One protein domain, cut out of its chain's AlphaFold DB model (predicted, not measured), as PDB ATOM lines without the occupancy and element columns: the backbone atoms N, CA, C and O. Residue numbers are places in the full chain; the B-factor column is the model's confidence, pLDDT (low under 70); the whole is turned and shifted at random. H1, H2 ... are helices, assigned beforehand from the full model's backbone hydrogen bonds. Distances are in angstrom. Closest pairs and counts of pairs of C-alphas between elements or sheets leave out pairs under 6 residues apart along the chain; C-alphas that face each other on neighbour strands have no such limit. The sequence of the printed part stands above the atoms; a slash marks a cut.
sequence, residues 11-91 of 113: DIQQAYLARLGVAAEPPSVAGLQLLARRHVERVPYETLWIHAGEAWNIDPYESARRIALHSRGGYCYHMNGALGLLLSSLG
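This is residues 11 to 91 of the 113 residues of an uncharacterized protein of Micromonospora craterilacus (UniProt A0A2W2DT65). What does the model look like? H1, H2, H4 and H5 make a compact body of crossed helices, in which H4 packs between H5 on one side and H1 on another, while H2 meets the last residues of H1. From this body the chain loops out between H2 and H4 through the short helix H3, and residues 50 to 55 stick out at one end of the long axis. What is it made of? The printed part has 81 residues with five named helices, in the order H1, H2, H3, H4, H5, and no named strand; its class is all helix. How large is it? It is compact, with a radius of gyration of the C-alphas of 12.3 A, and its outline is elongated, spanning 40 by 21 by 18 A.

Where are the longest helices? H5 has residues 76 to 89 and measures 19.6 A from first to last C-alpha, ending at C-alpha 89 at (129.410, 168.860, 162.152). H2, residues 29 to 42, measures 19.9 A and begins at C-alpha 29 at (140.716, 165.905, 151.729). Where are the others? H4 has residues 60 to 70 and measures 14.8 A. H1, residues 11 to 20, measures 14.4 A from C-alpha 11 at (122.396, 178.413, 161.970). H3 is residues 48 to 51, 5.2 A long.

What does H5 touch? H5 touches H4 about perpendicular, at 86 degrees, with the C-alphas of Ala 64 and Ala 82 the closest at 4.4 A. With residues 83 to 87 alone it only just touches H2, with 3 pairs of C-alphas within 8 A, the closest His 39 and Leu 83 at 7.6 A. With residues 86 to 89 alone it only just touches H1, also with 3 pairs, the closest Gln 13 and Leu 86 at 6.5 A. How does H1 stand to H4 and H2? H1 touches H4 at a steep tilt of 64 degrees, the same way, with the C-alphas of Tyr 16 and Ala 68 the closest at 4.3 A. It touches H2 about perpendicular, at 79 degrees, with the C-alphas of Leu 20 and Arg 38 the closest at 5.5 A. What stays apart? H2 and H4 are apart, and H3 touches no helix. How are the backbones formed? In H1, H2, H4 and H5 every O i to N i+4 pair is within hydrogen-bond range; H3 is too short for such a pair.

How far does it reach? The two C-alphas farthest apart, those of Pro 26 and Gly 53, are 40.5 A apart. Is it continuous? The printed part has no cut, and no link is long. How confident is the model? The mean pLDDT of the printed part is 96.4, and no printed residue is under 70.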
ATOM      1  N   ASP A  11     122.256 176.964 162.103       96.69
ATOM      2  CA  ASP A  11     122.396 178.413 161.970       96.69
ATOM      3  C   ASP A  11     123.855 178.867 162.151       96.69
ATOM      4  O   ASP A  11     124.397 179.573 161.297       96.69
ATOM      5  N   ILE A  12     124.528 178.394 163.206       97.69
ATOM      6  CA  ILE A  12     125.935 178.722 163.469       97.69
ATOM      7  C   ILE A  12     126.842 178.079 162.419       97.69
ATOM      8  O   ILE A  12     127.761 178.737 161.933       97.69
ATOM      9  N   GLN A  13     126.588 176.824 162.035       97.44
ATOM     10  CA  GLN A  13     127.343 176.135 160.983       97.44
ATOM     11  C   GLN A  13     127.321 176.942 159.678       97.44
ATOM     12  O   GLN A  13     128.377 177.208 159.102       97.44
ATOM     13  N   GLN A  14     126.138 177.383 159.245       97.88
ATOM     14  CA  GLN A  14     125.986 178.143 158.007       97.88
ATOM     15  C   GLN A  14     126.604 179.539 158.101       97.88
ATOM     16  O   GLN A  14     127.283 179.963 157.167       97.88
ATOM     17  N   ALA A  15     126.450 180.234 159.230       98.12
ATOM     18  CA  ALA A  15     127.118 181.516 159.451       98.12
ATOM     19  C   ALA A  15     128.650 181.376 159.427       98.12
ATOM     20  O   ALA A  15     129.356 182.220 158.869       98.12
ATOM     21  N   TYR A  16     129.176 180.279 159.976       98.31
ATOM     22  CA  TYR A  16     130.605 179.997 159.965       98.31
ATOM     23  C   TYR A  16     131.107 179.728 158.540       98.31
ATOM     24  O   TYR A  16     132.063 180.361 158.092       98.31
ATOM     25  N   LEU A  17     130.433 178.864 157.781       98.31
ATOM     26  CA  LEU A  17     130.762 178.602 156.376       98.31
ATOM     27  C   LEU A  17     130.678 179.866 155.510       98.31
ATOM     28  O   LEU A  17     131.589 180.140 154.722       98.31
ATOM     29  N   ALA A  18     129.649 180.690 155.722       98.19
ATOM     30  CA  ALA A  18     129.499 181.982 155.059       98.19
ATOM     31  C   ALA A  18     130.676 182.917 155.372       98.19
ATOM     32  O   ALA A  18     131.256 183.505 154.455       98.19
ATOM     33  N   ARG A  19     131.106 182.990 156.640       97.69
ATOM     34  CA  ARG A  19     132.311 183.735 157.033       97.69
ATOM     35  C   ARG A  19     133.552 183.237 156.287       97.69
ATOM     36  O   ARG A  19     134.331 184.047 155.778       97.69
ATOM     37  N   LEU A  20     133.729 181.921 156.176       98.12
ATOM     38  CA  LEU A  20     134.850 181.318 155.440       98.12
ATOM     39  C   LEU A  20     134.739 181.504 153.914       98.12
ATOM     40  O   LEU A  20     135.743 181.412 153.195       98.12
ATOM     41  N   GLY A  21     133.542 181.813 153.410       98.06
ATOM     42  CA  GLY A  21     133.243 181.891 151.983       98.06
ATOM     43  C   GLY A  21     133.377 180.529 151.305       98.06
ATOM     44  O   GLY A  21     133.984 180.446 150.234       98.06
ATOM     45  N   VAL A  22     132.906 179.477 151.977       97.75
ATOM     46  CA  VAL A  22     132.966 178.073 151.546       97.75
ATOM     47  C   VAL A  22     131.555 177.494 151.611       97.75
ATOM     48  O   VAL A  22     130.820 177.784 152.550       97.75
ATOM     49  N   ALA A  23     131.166 176.699 150.617       95.50
ATOM     50  CA  ALA A  23     129.900 175.971 150.639       95.50
ATOM     51  C   ALA A  23     130.038 174.666 151.439       95.50
ATOM     52  O   ALA A  23     131.124 174.094 151.522       95.50
ATOM     53  N   ALA A  24     128.940 174.184 152.017       93.44
ATOM     54  CA  ALA A  24     128.924 172.862 152.634       93.44
ATOM     55  C   ALA A  24     129.051 171.776 151.554       93.44
ATOM     56  O   ALA A  24     128.268 171.748 150.606       93.44
ATOM     57  N   GLU A  25     130.002 170.863 151.730       94.19
ATOM     58  CA  GLU A  25     130.227 169.703 150.865       94.19
ATOM     59  C   GLU A  25     130.477 168.451 151.721       94.19
ATOM     60  O   GLU A  25     130.892 168.577 152.880       94.19
ATOM     61  N   PRO A  26     130.248 167.236 151.185       95.62
ATOM     62  CA  PRO A  26     130.624 166.004 151.868       95.62
ATOM     63  C   PRO A  26     132.125 165.959 152.223       95.62
ATOM     64  O   PRO A  26     132.950 166.484 151.467       95.62
ATOM     65  N   PRO A  27     132.511 165.286 153.326       97.75
ATOM     66  CA  PRO A  27     133.899 165.211 153.763       97.75
ATOM     67  C   PRO A  27     134.860 164.705 152.686       97.75
ATOM     68  O   PRO A  27     134.766 163.576 152.207       97.75
ATOM     69  N   SER A  28     135.842 165.535 152.349       98.44
ATOM     70  CA  SER A  28     136.944 165.194 151.449       98.44
ATOM     71  C   SER A  28     138.249 165.849 151.902       98.44
ATOM     72  O   SER A  28     138.239 166.837 152.644       98.44
ATOM     73  N   VAL A  29     139.391 165.318 151.449       98.44
ATOM     74  CA  VAL A  29     140.716 165.905 151.729       98.44
ATOM     75  C   VAL A  29     140.821 167.318 151.149       98.44
ATOM     76  O   VAL A  29     141.287 168.224 151.835       98.44
ATOM     77  N   ALA A  30     140.330 167.526 149.924       98.38
ATOM     78  CA  ALA A  30     140.312 168.841 149.286       98.38
ATOM     79  C   ALA A  30     139.447 169.843 150.072       98.38
ATOM     80  O   ALA A  30     139.887 170.963 150.337       98.38
ATOM     81  N   GLY A  31     138.262 169.418 150.526       98.44
ATOM     82  CA  GLY A  31     137.392 170.229 151.381       98.44
ATOM     83  C   GLY A  31     138.042 170.577 152.722       98.44
ATOM     84  O   GLY A  31     137.985 171.727 153.154       98.44
ATOM     85  N   LEU A  32     138.752 169.628 153.346       98.44
ATOM     86  CA  LEU A  32     139.466 169.857 154.607       98.44
ATOM     87  C   LEU A  32     140.565 170.911 154.441       98.44
ATOM     88  O   LEU A  32     140.665 171.836 155.246       98.44
ATOM     89  N   GLN A  33     141.370 170.790 153.383       98.56
ATOM     90  CA  GLN A  33     142.426 171.753 153.064       98.56
ATOM     91  C   GLN A  33     141.851 173.147 152.803       98.56
ATOM     92  O   GLN A  33     142.383 174.136 153.310       98.56
ATOM     93  N   LEU A  34     140.745 173.231 152.057       98.62
ATOM     94  CA  LEU A  34     140.063 174.493 151.786       98.62
ATOM     95  C   LEU A  34     139.536 175.137 153.074       98.62
ATOM     96  O   LEU A  34     139.787 176.320 153.302       98.62
ATOM     97  N   LEU A  35     138.847 174.373 153.923       98.62
ATOM     98  CA  LEU A  35     138.308 174.857 155.196       98.62
ATOM     99  C   LEU A  35     139.423 175.353 156.121       98.62
ATOM    100  O   LEU A  35     139.333 176.470 156.629       98.62
ATOM    101  N   ALA A  36     140.491 174.568 156.296       98.25
ATOM    102  CA  ALA A  36     141.629 174.947 157.130       98.25
ATOM    103  C   ALA A  36     142.308 176.226 156.616       98.25
ATOM    104  O   ALA A  36     142.546 177.159 157.384       98.25
ATOM    105  N   ARG A  37     142.548 176.309 155.301       98.69
ATOM    106  CA  ARG A  37     143.126 177.495 154.662       98.69
ATOM    107  C   ARG A  37     142.253 178.732 154.871       98.69
ATOM    108  O   ARG A  37     142.740 179.751 155.347       98.69
ATOM    109  N   ARG A  38     140.959 178.645 154.548       98.62
ATOM    110  CA  ARG A  38     140.025 179.774 154.684       98.62
ATOM    111  C   ARG A  38     139.849 180.203 156.133       98.62
ATOM    112  O   ARG A  38     139.667 181.389 156.383       98.62
ATOM    113  N   HIS A  39     139.918 179.265 157.075       98.38
ATOM    114  CA  HIS A  39     139.889 179.575 158.496       98.38
ATOM    115  C   HIS A  39     141.090 180.440 158.896       98.38
ATOM    116  O   HIS A  39     140.889 181.518 159.444       98.38
ATOM    117  N   VAL A  40     142.313 180.036 158.534       97.75
ATOM    118  CA  VAL A  40     143.531 180.823 158.804       97.75
ATOM    119  C   VAL A  40     143.506 182.186 158.102       97.75
ATOM    120  O   VAL A  40     143.915 183.185 158.683       97.75
ATOM    121  N   GLU A  41     142.997 182.257 156.870       98.12
ATOM    122  CA  GLU A  41     142.930 183.509 156.104       98.12
ATOM    123  C   GLU A  41     141.893 184.511 156.647       98.12
ATOM    124  O   GLU A  41     142.031 185.712 156.413       98.12
ATOM    125  N   ARG A  42     140.827 184.049 157.320       97.94
ATOM    126  CA  ARG A  42     139.655 184.890 157.653       97.94
ATOM    127  C   ARG A  42     139.316 184.992 159.138       97.94
ATOM    128  O   ARG A  42     138.494 185.833 159.523       97.94
ATOM    129  N   VAL A  43     139.888 184.143 159.984       97.81
ATOM    130  CA  VAL A  43     139.679 184.184 161.435       97.81
ATOM    131  C   VAL A  43     140.942 184.740 162.088       97.81
ATOM    132  O   VAL A  43     141.998 184.124 161.972       97.81
ATOM    133  N   PRO A  44     140.872 185.911 162.747       96.56
ATOM    134  CA  PRO A  44     142.058 186.506 163.342       96.56
ATOM    135  C   PRO A  44     142.538 185.687 164.545       96.56
ATOM    136  O   PRO A  44     141.740 185.228 165.360       96.56
ATOM    137  N   TYR A  45     143.853 185.571 164.708       97.25
ATOM    138  CA  TYR A  45     144.421 185.236 166.011       97.25
ATOM    139  C   TYR A  45     144.330 186.481 166.898       97.25
ATOM    140  O   TYR A  45     144.846 187.534 166.522       97.25
ATOM    141  N   GLU A  46     143.697 186.389 168.070       94.88
ATOM    142  CA  GLU A  46     143.599 187.536 168.980       94.88
ATOM    143  C   GLU A  46     143.570 187.179 170.472       94.88
ATOM    144  O   GLU A  46     143.046 186.145 170.900       94.88
ATOM    145  N   THR A  47     144.098 188.104 171.273       95.88
ATOM    146  CA  THR A  47     144.099 188.077 172.744       95.88
ATOM    147  C   THR A  47     143.667 189.419 173.348       95.88
ATOM    148  O   THR A  47     143.820 189.633 174.547       95.88
ATOM    149  N   LEU A  48     143.116 190.338 172.543       93.00
ATOM    150  CA  LEU A  48     142.776 191.704 172.970       93.00
ATOM    151  C   LEU A  48     141.748 191.736 174.105       93.00
ATOM    152  O   LEU A  48     141.841 192.575 174.995       93.00
ATOM    153  N   TRP A  49     140.817 190.785 174.109       93.56
ATOM    154  CA  TRP A  49     139.815 190.620 175.162       93.56
ATOM    155  C   TRP A  49     140.446 190.361 176.543       93.56
ATOM    156  O   TRP A  49     139.930 190.854 177.539       93.56
ATOM    157  N   ILE A  50     141.609 189.698 176.613       94.62
ATOM    158  CA  ILE A  50     142.346 189.506 177.875       94.62
ATOM    159  C   ILE A  50     142.818 190.858 178.411       94.62
ATOM    160  O   ILE A  50     142.657 191.163 179.590       94.62
ATOM    161  N   HIS A  51     143.376 191.693 177.533       94.12
ATOM    162  CA  HIS A  51     143.851 193.028 177.897       94.12
ATOM    163  C   HIS A  51     142.704 193.991 178.224       94.12
ATOM    164  O   HIS A  51     142.893 194.921 179.001       94.12
ATOM    165  N   ALA A  52     141.513 193.740 177.676       94.75
ATOM    166  CA  ALA A  52     140.283 194.445 178.024       94.75
ATOM    167  C   ALA A  52     139.648 193.959 179.345       94.75
ATOM    168  O   ALA A  52     138.624 194.498 179.756       94.75
ATOM    169  N   GLY A  53     140.229 192.955 180.016       95.94
ATOM    170  CA  GLY A  53     139.686 192.382 181.251       95.94
ATOM    171  C   GLY A  53     138.446 191.507 181.043       95.94
ATOM    172  O   GLY A  53     137.754 191.183 182.007       95.94
ATOM    173  N   GLU A  54     138.149 191.120 179.802       94.38
ATOM    174  CA  GLU A  54     137.072 190.183 179.500       94.38
ATOM    175  C   GLU A  54     137.512 188.744 179.807       94.38
ATOM    176  O   GLU A  54     138.681 188.377 179.675       94.38
ATOM    177  N   ALA A  55     136.553 187.896 180.178       90.88
ATOM    178  CA  ALA A  55     136.788 186.479 180.420       90.88
ATOM    179  C   ALA A  55     136.006 185.646 179.407       90.88
ATOM    180  O   ALA A  55     134.783 185.521 179.487       90.88
ATOM    181  N   TRP A  56     136.718 185.068 178.446       92.56
ATOM    182  CA  TRP A  56     136.138 184.158 177.471       92.56
ATOM    183  C   TRP A  56     136.516 182.718 177.802       92.56
ATOM    184  O   TRP A  56     137.687 182.395 177.992       92.56
ATOM    185  N   ASN A  57     135.517 181.837 177.859       91.25
ATOM    186  CA  ASN A  57     135.766 180.407 177.996       91.25
ATOM    187  C   ASN A  57     136.312 179.817 176.683       91.25
ATOM    188  O   ASN A  57     136.086 180.356 175.601       91.25
ATOM    189  N   ILE A  58     136.980 178.670 176.781       94.06
ATOM    190  CA  ILE A  58     137.500 177.923 175.625       94.06
ATOM    191  C   ILE A  58     136.502 176.886 175.087       94.06
ATOM    192  O   ILE A  58     136.904 175.953 174.392       94.06
ATOM    193  N   ASP A  59     135.215 176.998 175.436       94.50
ATOM    194  CA  ASP A  59     134.205 176.051 174.972       94.50
ATOM    195  C   ASP A  59     134.129 176.079 173.430       94.50
ATOM    196  O   ASP A  59     134.019 177.163 172.843       94.50
ATOM    197  N   PRO A  60     134.209 174.923 172.742       95.12
ATOM    198  CA  PRO A  60     134.196 174.877 171.283       95.12
ATOM    199  C   PRO A  60     132.945 175.487 170.643       95.12
ATOM    200  O   PRO A  60     133.054 176.123 169.591       95.12
ATOM    201  N   TYR A  61     131.770 175.315 171.258       96.25
ATOM    202  CA  TYR A  61     130.513 175.840 170.727       96.25
ATOM    203  C   TYR A  61     130.468 177.360 170.862       96.25
ATOM    204  O   TYR A  61     130.209 178.059 169.882       96.25
ATOM    205  N   GLU A  62     130.802 177.886 172.039       95.75
ATOM    206  CA  GLU A  62     130.846 179.332 172.258       95.75
ATOM    207  C   GLU A  62     131.942 180.005 171.414       95.75
ATOM    208  O   GLU A  62     131.747 181.109 170.900       95.75
ATOM    209  N   SER A  63     133.062 179.315 171.190       96.50
ATOM    210  CA  SER A  63     134.117 179.758 170.268       96.50
ATOM    211  C   SER A  63     133.611 179.824 168.823       96.50
ATOM    212  O   SER A  63     133.815 180.832 168.144       96.50
ATOM    213  N   ALA A  64     132.903 178.790 168.350       97.38
ATOM    214  CA  ALA A  64     132.309 178.773 167.013       97.38
ATOM    215  C   ALA A  64     131.252 179.873 166.844       97.38
ATOM    216  O   ALA A  64     131.257 180.573 165.833       97.38
ATOM    217  N   ARG A  65     130.400 180.087 167.855       96.88
ATOM    218  CA  ARG A  65     129.399 181.163 167.872       96.88
ATOM    219  C   ARG A  65     130.053 182.544 167.775       96.88
ATOM    220  O   ARG A  65     129.621 183.365 166.966       96.88
ATOM    221  N   ARG A  66     131.112 182.795 168.555       96.38
ATOM    222  CA  ARG A  66     131.904 184.040 168.505       96.38
ATOM    223  C   ARG A  66     132.524 184.282 167.134       96.38
ATOM    224  O   ARG A  66     132.364 185.373 166.584       96.38
ATOM    225  N   ILE A  67     133.166 183.268 166.563       97.19
ATOM    226  CA  ILE A  67     133.794 183.375 165.243       97.19
ATOM    227  C   ILE A  67     132.747 183.631 164.157       97.19
ATOM    228  O   ILE A  67     132.912 184.549 163.354       97.19
ATOM    229  N   ALA A  68     131.665 182.854 164.145       97.38
ATOM    230  CA  ALA A  68     130.645 182.922 163.105       97.38
ATOM    231  C   ALA A  68     129.845 184.233 163.138       97.38
ATOM    232  O   ALA A  68     129.635 184.840 162.090       97.38
ATOM    233  N   LEU A  69     129.411 184.674 164.325       97.00
ATOM    234  CA  LEU A  69     128.412 185.742 164.457       97.00
ATOM    235  C   LEU A  69     128.992 187.098 164.868       97.00
ATOM    236  O   LEU A  69     128.414 188.128 164.540       97.00
ATOM    237  N   HIS A  70     130.127 187.120 165.571       94.00
ATOM    238  CA  HIS A  70     130.664 188.349 166.181       94.00
ATOM    239  C   HIS A  70     131.937 188.851 165.504       94.00
ATOM    240  O   HIS A  70     132.532 189.829 165.944       94.00
ATOM    241  N   SER A  71     132.374 188.182 164.434       87.69
ATOM    242  CA  SER A  71     133.623 188.484 163.726       87.69
ATOM    243  C   SER A  71     134.862 188.556 164.623       87.69
ATOM    244  O   SER A  71     135.829 189.241 164.292       87.69
ATOM    245  N   ARG A  72     134.835 187.826 165.740       93.88
ATOM    246  CA  ARG A  72     135.955 187.695 166.671       93.88
ATOM    247  C   ARG A  72     136.789 186.467 166.349       93.88
ATOM    248  O   ARG A  72     136.359 185.572 165.621       93.88
ATOM    249  N   GLY A  73     137.993 186.450 166.891       95.12
ATOM    250  CA  GLY A  73     138.901 185.320 166.829       95.12
ATOM    251  C   GLY A  73     139.199 184.751 168.208       95.12
ATOM    252  O   GLY A  73     138.335 184.697 169.083       95.12
ATOM    253  N   GLY A  74     140.445 184.337 168.401       96.56
ATOM    254  CA  GLY A  74     140.962 183.906 169.694       96.56
ATOM    255  C   GLY A  74     142.366 183.330 169.572       96.56
ATOM    256  O   GLY A  74     142.979 183.376 168.509       96.56
ATOM    257  N   TYR A  75     142.872 182.753 170.658       96.31
ATOM    258  CA  TYR A  75     144.092 181.946 170.621       96.31
ATOM    259  C   TYR A  75     143.803 180.485 170.222       96.31
ATOM    260  O   TYR A  75     142.665 180.107 169.940       96.31
ATOM    261  N   CYS A  76     144.839 179.640 170.230       96.00
ATOM    262  CA  CYS A  76     144.817 178.269 169.706       96.00
ATOM    263  C   CYS A  76     143.624 177.411 170.166       96.00
ATOM    264  O   CYS A  76     142.974 176.806 169.319       96.00
ATOM    265  N   TYR A  77     143.282 177.373 171.460       95.38
ATOM    266  CA  TYR A  77     142.146 176.570 171.937       95.38
ATOM    267  C   TYR A  77     140.800 177.004 171.342       95.38
ATOM    268  O   TYR A  77     139.998 176.145 170.987       95.38
ATOM    269  N   HIS A  78     140.565 178.309 171.180       96.88
ATOM    270  CA  HIS A  78     139.326 178.830 170.596       96.88
ATOM    271  C   HIS A  78     139.212 178.457 169.117       96.88
ATOM    272  O   HIS A  78     138.199 177.910 168.681       96.88
ATOM    273  N   MET A  79     140.272 178.719 168.346       97.00
ATOM    274  CA  MET A  79     140.282 178.472 166.904       97.00
ATOM    275  C   MET A  79     140.231 176.977 166.584       97.00
ATOM    276  O   MET A  79     139.384 176.542 165.806       97.00
ATOM    277  N   ASN A  80     141.067 176.168 167.244       96.88
ATOM    278  CA  ASN A  80     141.101 174.723 167.021       96.88
ATOM    279  C   ASN A  80     139.818 174.046 167.517       96.88
ATOM    280  O   ASN A  80     139.314 173.140 166.856       96.88
ATOM    281  N   GLY A  81     139.265 174.500 168.648       95.81
ATOM    282  CA  GLY A  81     137.978 174.024 169.153       95.81
ATOM    283  C   GLY A  81     136.846 174.307 168.167       95.81
ATOM    284  O   GLY A  81     136.122 173.390 167.779       95.81
ATOM    285  N   ALA A  82     136.736 175.553 167.700       97.19
ATOM    286  CA  ALA A  82     135.707 175.960 166.751       97.19
ATOM    287  C   ALA A  82     135.843 175.265 165.387       97.19
ATOM    288  O   ALA A  82     134.845 174.794 164.841       97.19
ATOM    289  N   LEU A  83     137.054 175.190 164.825       97.81
ATOM    290  CA  LEU A  83     137.294 174.508 163.550       97.81
ATOM    291  C   LEU A  83     137.022 173.005 163.671       97.81
ATOM    292  O   LEU A  83     136.340 172.444 162.818       97.81
ATOM    293  N   GLY A  84     137.491 172.361 164.742       96.88
ATOM    294  CA  GLY A  84     137.200 170.952 165.004       96.88
ATOM    295  C   GLY A  84     135.698 170.682 165.103       96.88
ATOM    296  O   GLY A  84     135.215 169.685 164.569       96.88
ATOM    297  N   LEU A  85     134.947 171.603 165.716       96.81
ATOM    298  CA  LEU A  85     133.499 171.487 165.856       96.81
ATOM    299  C   LEU A  85     132.780 171.651 164.511       96.81
ATOM    300  O   LEU A  85     131.885 170.866 164.193       96.81
ATOM    301  N   LEU A  86     133.208 172.617 163.694       97.69
ATOM    302  CA  LEU A  86     132.716 172.777 162.326       97.69
ATOM    303  C   LEU A  86     132.983 171.511 161.499       97.69
ATOM    304  O   LEU A  86     132.053 170.963 160.914       97.69
ATOM    305  N   LEU A  87     134.217 171.001 161.507       97.56
ATOM    306  CA  LEU A  87     134.600 169.788 160.780       97.56
ATOM    307  C   LEU A  87     133.775 168.573 161.224       97.56
ATOM    308  O   LEU A  87     133.216 167.870 160.384       97.56
ATOM    309  N   SER A  88     133.629 168.356 162.532       96.19
ATOM    310  CA  SER A  88     132.805 167.264 163.054       96.19
ATOM    311  C   SER A  88     131.344 167.389 162.600       96.19
ATOM    312  O   SER A  88     130.753 166.406 162.155       96.19
ATOM    313  N   SER A  89     130.784 168.605 162.608       96.00
ATOM    314  CA  SER A  89     129.410 168.860 162.152       96.00
ATOM    315  C   SER A  89     129.190 168.632 160.649       96.00
ATOM    316  O   SER A  89     128.059 168.396 160.231       96.00
ATOM    317  N   LEU A  90     130.259 168.673 159.848       96.25
ATOM    318  CA  LEU A  90     130.246 168.360 158.417       96.25
ATOM    319  C   LEU A  90     130.461 166.862 158.138       96.25
ATOM    320  O   LEU A  90     130.413 166.447 156.985       96.25
ATOM    321  N   GLY A  91     130.686 166.046 159.174       95.81
ATOM    322  CA  GLY A  91     130.870 164.597 159.059       95.81
ATOM    323  C   GLY A  91     132.328 164.134 159.007       95.81
ATOM    324  O   GLY A  91     132.577 162.955 158.758       95.81
TER     325      GLY A  91